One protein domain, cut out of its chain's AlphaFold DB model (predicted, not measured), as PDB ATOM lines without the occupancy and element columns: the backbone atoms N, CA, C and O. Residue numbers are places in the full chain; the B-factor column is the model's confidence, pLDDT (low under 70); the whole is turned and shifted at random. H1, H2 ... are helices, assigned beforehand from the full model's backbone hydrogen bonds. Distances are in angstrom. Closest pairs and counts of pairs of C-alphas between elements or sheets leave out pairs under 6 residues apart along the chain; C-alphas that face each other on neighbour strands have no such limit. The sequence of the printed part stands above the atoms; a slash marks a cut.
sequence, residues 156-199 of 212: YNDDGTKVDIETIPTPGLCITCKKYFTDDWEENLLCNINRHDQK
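Overview. This is residues 156 to 199 of the 212 residues of an uncharacterized protein of Bacteroidetes bacterium (UniProt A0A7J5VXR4). One helix, H3, stands beside two short helical turns, H1 and H2, and the chain through them makes an open arc with few contacts. The long unnamed stretch 156 to 171 leads into H1, and its loop around Asp 159 lies at one end of the long axis. The printed part has 44 residues, 21 of them, under half, in named helices, in the order H1, H2, H3: all helix, with no named strand. It is only just compact, close to loose, with a radius of gyration of the C-alphas of 11.0 A, and elongated, spanning 33 by 20 by 14 A.

Along the chain. Find C-alpha 185 at (-15.722, 20.608, -13.280); from there H3, residues 185 to 197, runs 18.4 A to C-alpha 197 at (-24.111, 4.930, -18.125). H2 is residues 178 to 181, 5.9 A long, and H1 is residues 172 to 175, 5.3 A long.

Arrangement. H3 and H2 are close but not clearly touching; their closest C-alphas, Tyr 180 and Asn 188, are 7.3 A apart. H2 and H1 are also close but not clearly touching, with the closest C-alphas, Cys 174 and Tyr 180, 6.1 A apart. H1 and H3 are apart. In H3 every O i to N i+4 pair is within hydrogen-bond range; H1 and H2 are too short for such a pair.

Size, cuts and confidence. Look for the farthest C-alphas at Asp 159 and Lys 178, 32.8 A apart. Residues 181 to 186 stand free. Both links between helices are tight, the printed part has no cut, and no printed residue is under 70 in pLDDT.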
ATOM      1  N   TYR A 156     -29.140  11.758 -10.861       87.25
ATOM      2  CA  TYR A 156     -30.294  10.880 -10.742       87.25
ATOM      3  C   TYR A 156     -30.364   9.980 -11.966       87.25
ATOM      4  O   TYR A 156     -30.059  10.417 -13.075       87.25
ATOM      5  N   ASN A 157     -30.750   8.727 -11.755       83.25
ATOM      6  CA  ASN A 157     -31.188   7.858 -12.837       83.25
ATOM      7  C   ASN A 157     -32.550   8.335 -13.364       83.25
ATOM      8  O   ASN A 157     -33.282   9.048 -12.672       83.25
ATOM      9  N   ASP A 158     -32.934   7.857 -14.545       83.44
ATOM     10  CA  ASP A 158     -34.234   8.162 -15.160       83.44
ATOM     11  C   ASP A 158     -35.440   7.707 -14.311       83.44
ATOM     12  O   ASP A 158     -36.549   8.212 -14.475       83.44
ATOM     13  N   ASP A 159     -35.235   6.772 -13.376       85.69
ATOM     14  CA  ASP A 159     -36.246   6.320 -12.409       85.69
ATOM     15  C   ASP A 159     -36.336   7.195 -11.141       85.69
ATOM     16  O   ASP A 159     -37.129   6.912 -10.240       85.69
ATOM     17  N   GLY A 160     -35.531   8.259 -11.065       79.69
ATOM     18  CA  GLY A 160     -35.473   9.194  -9.944       79.69
ATOM     19  C   GLY A 160     -34.602   8.734  -8.773       79.69
ATOM     20  O   GLY A 160     -34.553   9.419  -7.751       79.69
ATOM     21  N   THR A 161     -33.900   7.602  -8.879       86.12
ATOM     22  CA  THR A 161     -32.956   7.165  -7.841       86.12
ATOM     23  C   THR A 161     -31.663   7.976  -7.894       86.12
ATOM     24  O   THR A 161     -31.079   8.179  -8.959       86.12
ATOM     25  N   LYS A 162     -31.204   8.459  -6.732       85.75
ATOM     26  CA  LYS A 162     -29.976   9.255  -6.628       85.75
ATOM     27  C   LYS A 162     -28.743   8.398  -6.910       85.75
ATOM     28  O   LYS A 162     -28.617   7.288  -6.396       85.75
ATOM     29  N   VAL A 163     -27.822   8.946  -7.685       86.50
ATOM     30  CA  VAL A 163     -26.531   8.358  -8.028       86.50
ATOM     31  C   VAL A 163     -25.460   8.965  -7.131       86.50
ATOM     32  O   VAL A 163     -25.290  10.184  -7.079       86.50
ATOM     33  N   ASP A 164     -24.724   8.099  -6.439       87.75
ATOM     34  CA  ASP A 164     -23.517   8.478  -5.715       87.75
ATOM     35  C   ASP A 164     -22.317   8.425  -6.669       87.75
ATOM     36  O   ASP A 164     -21.847   7.347  -7.043       87.75
ATOM     37  N   ILE A 165     -21.836   9.597  -7.081       83.94
ATOM     38  CA  ILE A 165     -20.760   9.713  -8.072       83.94
ATOM     39  C   ILE A 165     -19.431   9.127  -7.597       83.94
ATOM     40  O   ILE A 165     -18.653   8.649  -8.420       83.94
ATOM     41  N   GLU A 166     -19.199   9.095  -6.284       82.38
ATOM     42  CA  GLU A 166     -17.978   8.544  -5.688       82.38
ATOM     43  C   GLU A 166     -17.950   7.012  -5.770       82.38
ATOM     44  O   GLU A 166     -16.902   6.383  -5.621       82.38
ATOM     45  N   THR A 167     -19.102   6.391  -6.042       85.94
ATOM     46  CA  THR A 167     -19.220   4.936  -6.211       85.94
ATOM     47  C   THR A 167     -19.070   4.482  -7.657       85.94
ATOM     48  O   THR A 167     -18.972   3.277  -7.899       85.94
ATOM     49  N   ILE A 168     -19.027   5.411  -8.620       87.25
ATOM     50  CA  ILE A 168     -18.887   5.080 -10.039       87.25
ATOM     51  C   ILE A 168     -17.467   4.538 -10.275       87.25
ATOM     52  O   ILE A 168     -16.494   5.282 -10.116       87.25
ATOM     53  N   PRO A 169     -17.306   3.265 -10.690       89.50
ATOM     54  CA  PRO A 169     -15.986   2.697 -10.927       89.50
ATOM     55  C   PRO A 169     -15.222   3.503 -11.977       89.50
ATOM     56  O   PRO A 169     -15.776   3.878 -13.007       89.50
ATOM     57  N   THR A 170     -13.932   3.743 -11.745       92.25
ATOM     58  CA  THR A 170     -13.060   4.393 -12.732       92.25
ATOM     59  C   THR A 170     -12.498   3.348 -13.699       92.25
ATOM     60  O   THR A 170     -11.659   2.540 -13.293       92.25
ATOM     61  N   PRO A 171     -12.890   3.354 -14.989       93.44
ATOM     62  CA  PRO A 171     -12.358   2.418 -15.969       93.44
ATOM     63  C   PRO A 171     -10.868   2.662 -16.220       93.44
ATOM     64  O   PRO A 171     -10.407   3.806 -16.231       93.44
ATOM     65  N   GLY A 172     -10.117   1.599 -16.521       91.88
ATOM     66  CA  GLY A 172      -8.677   1.701 -16.792       91.88
ATOM     67  C   GLY A 172      -8.328   2.684 -17.918       91.88
ATOM     68  O   GLY A 172      -7.316   3.377 -17.832       91.88
ATOM     69  N   LEU A 173      -9.197   2.815 -18.931       93.56
ATOM     70  CA  LEU A 173      -9.039   3.787 -20.018       93.56
ATOM     71  C   LEU A 173      -9.000   5.235 -19.492       93.56
ATOM     72  O   LEU A 173      -8.149   6.012 -19.922       93.56
ATOM     73  N   CYS A 174      -9.856   5.584 -18.524       92.88
ATOM     74  CA  CYS A 174      -9.917   6.922 -17.927       92.88
ATOM     75  C   CYS A 174      -8.633   7.278 -17.175       92.88
ATOM     76  O   CYS A 174      -8.139   8.388 -17.326       92.88
ATOM     77  N   ILE A 175      -8.036   6.326 -16.452       91.94
ATOM     78  CA  ILE A 175      -6.778   6.538 -15.710       91.94
ATOM     79  C   ILE A 175      -5.629   6.922 -16.658       91.94
ATOM     80  O   ILE A 175      -4.680   7.594 -16.265       91.94
ATOM     81  N   THR A 176      -5.716   6.514 -17.926       93.62
ATOM     82  CA  THR A 176      -4.724   6.840 -18.961       93.62
ATOM     83  C   THR A 176      -5.082   8.063 -19.813       93.62
ATOM     84  O   THR A 176      -4.398   8.342 -20.801       93.62
ATOM     85  N   CYS A 177      -6.159   8.774 -19.469       94.00
ATOM     86  CA  CYS A 177      -6.662   9.929 -20.205       94.00
ATOM     87  C   CYS A 177      -6.116  11.238 -19.614       94.00
ATOM     88  O   CYS A 177      -6.198  11.432 -18.403       94.00
ATOM     89  N   LYS A 178      -5.641  12.176 -20.444       92.19
ATOM     90  CA  LYS A 178      -5.192  13.515 -20.002       92.19
ATOM     91  C   LYS A 178      -6.261  14.241 -19.195       92.19
ATOM     92  O   LYS A 178      -5.966  14.836 -18.164       92.19
ATOM     93  N   LYS A 179      -7.503  14.149 -19.663       89.12
ATOM     94  CA  LYS A 179      -8.656  14.852 -19.099       89.12
ATOM     95  C   LYS A 179      -9.036  14.397 -17.690       89.12
ATOM     96  O   LYS A 179      -9.604  15.162 -16.931       89.12
ATOM     97  N   TYR A 180      -8.675  13.172 -17.314       87.06
ATOM     98  CA  TYR A 180      -8.941  12.660 -15.969       87.06
ATOM     99  C   TYR A 180      -8.175  13.426 -14.878       87.06
ATOM    100  O   TYR A 180      -8.587  13.437 -13.724       87.06
ATOM    101  N   PHE A 181      -7.062  14.071 -15.237       84.69
ATOM    102  CA  PHE A 181      -6.213  14.822 -14.307       84.69
ATOM    103  C   PHE A 181      -6.474  16.328 -14.349       84.69
ATOM    104  O   PHE A 181      -5.660  17.103 -13.850       84.69
ATOM    105  N   THR A 182      -7.562  16.758 -14.990       83.25
ATOM    106  CA  THR A 182      -7.944  18.169 -15.034       83.25
ATOM    107  C   THR A 182      -8.953  18.477 -13.938       83.25
ATOM    108  O   THR A 182      -9.906  17.725 -13.746       83.25
ATOM    109  N   ASP A 183      -8.800  19.628 -13.289       78.19
ATOM    110  CA  ASP A 183      -9.764  20.136 -12.303       78.19
ATOM    111  C   ASP A 183     -10.976  20.832 -12.961       78.19
ATOM    112  O   ASP A 183     -11.700  21.588 -12.316       78.19
ATOM    113  N   ASP A 184     -11.201  20.606 -14.260       83.56
ATOM    114  CA  ASP A 184     -12.348  21.153 -14.979       83.56
ATOM    115  C   ASP A 184     -13.629  20.428 -14.551       83.56
ATOM    116  O   ASP A 184     -13.828  19.238 -14.811       83.56
ATOM    117  N   TRP A 185     -14.494  21.150 -13.846       76.38
ATOM    118  CA  TRP A 185     -15.722  20.608 -13.280       76.38
ATOM    119  C   TRP A 185     -16.716  20.152 -14.359       76.38
ATOM    120  O   TRP A 185     -17.417  19.164 -14.135       76.38
ATOM    121  N   GLU A 186     -16.760  20.812 -15.524       81.06
ATOM    122  CA  GLU A 186     -17.657  20.440 -16.630       81.06
ATOM    123  C   GLU A 186     -17.205  19.124 -17.267       81.06
ATOM    124  O   GLU A 186     -18.007  18.222 -17.514       81.06
ATOM    125  N   GLU A 187     -15.898  18.969 -17.474       82.69
ATOM    126  CA  GLU A 187     -15.333  17.738 -18.026       82.69
ATOM    127  C   GLU A 187     -15.465  16.570 -17.034       82.69
ATOM    128  O   GLU A 187     -15.829  15.458 -17.428       82.69
ATOM    129  N   ASN A 188     -15.250  16.820 -15.740       82.81
ATOM    130  CA  ASN A 188     -15.443  15.823 -14.685       82.81
ATOM    131  C   ASN A 188     -16.909  15.378 -14.579       82.81
ATOM    132  O   ASN A 188     -17.186  14.184 -14.429       82.81
ATOM    133  N   LEU A 189     -17.851  16.313 -14.727       86.50
ATOM    134  CA  LEU A 189     -19.286  16.046 -14.812       86.50
ATOM    135  C   LEU A 189     -19.609  15.093 -15.977       86.50
ATOM    136  O   LEU A 189     -20.217  14.043 -15.762       86.50
ATOM    137  N   LEU A 190     -19.150  15.404 -17.191       89.69
ATOM    138  CA  LEU A 190     -19.385  14.568 -18.375       89.69
ATOM    139  C   LEU A 190     -18.723  13.185 -18.257       89.69
ATOM    140  O   LEU A 190     -19.322  12.169 -18.624       89.69
ATOM    141  N   CYS A 191     -17.515  13.120 -17.692       90.50
ATOM    142  CA  CYS A 191     -16.821  11.861 -17.426       90.50
ATOM    143  C   CYS A 191     -17.572  10.984 -16.415       90.50
ATOM    144  O   CYS A 191     -17.623   9.766 -16.584       90.50
ATOM    145  N   ASN A 192     -18.149  11.572 -15.365       90.06
ATOM    146  CA  ASN A 192     -18.972  10.854 -14.387       90.06
ATOM    147  C   ASN A 192     -20.217  10.244 -15.036       90.06
ATOM    148  O   ASN A 192     -20.461   9.051 -14.867       90.06
ATOM    149  N   ILE A 193     -20.946  11.023 -15.838       89.75
ATOM    150  CA  ILE A 193     -22.167  10.559 -16.516       89.75
ATOM    151  C   ILE A 193     -21.851   9.394 -17.457       89.75
ATOM    152  O   ILE A 193     -22.484   8.346 -17.376       89.75
ATOM    153  N   ASN A 194     -20.822   9.533 -18.297       92.00
ATOM    154  CA  ASN A 194     -20.460   8.495 -19.262       92.00
ATOM    155  C   ASN A 194     -19.968   7.196 -18.595       92.00
ATOM    156  O   ASN A 194     -20.193   6.109 -19.119       92.00
ATOM    157  N   ARG A 195     -19.286   7.289 -17.444       92.56
ATOM    158  CA  ARG A 195     -18.887   6.106 -16.661       92.56
ATOM    159  C   ARG A 195     -20.080   5.416 -16.013       92.56
ATOM    160  O   ARG A 195     -20.119   4.193 -15.997       92.56
ATOM    161  N   HIS A 196     -21.025   6.189 -15.484       92.69
ATOM    162  CA  HIS A 196     -22.221   5.649 -14.846       92.69
ATOM    163  C   HIS A 196     -23.137   4.936 -15.841       92.69
ATOM    164  O   HIS A 196     -23.624   3.854 -15.533       92.69
ATOM    165  N   ASP A 197     -23.310   5.507 -17.035       91.25
ATOM    166  CA  ASP A 197     -24.111   4.930 -18.125       91.25
ATOM    167  C   ASP A 197     -23.589   3.549 -18.559       91.25
ATOM    168  O   ASP A 197     -24.358   2.617 -18.770       91.25
ATOM    169  N   GLN A 198     -22.262   3.385 -18.589       93.19
ATOM    170  CA  GLN A 198     -21.587   2.160 -19.033       93.19
ATOM    171  C   GLN A 198     -21.089   1.272 -17.877       93.19
ATOM    172  O   GLN A 198     -20.271   0.379 -18.096       93.19
ATOM    173  N   LYS A 199     -21.512   1.508 -16.628       88.62
ATOM    174  CA  LYS A 199     -20.943   0.812 -15.450       88.62
ATOM    175  C   LYS A 199     -21.192  -0.701 -15.443       88.62
ATOM    176  O   LYS A 199     -20.412  -1.440 -14.847       88.62
TER     177      LYS A 199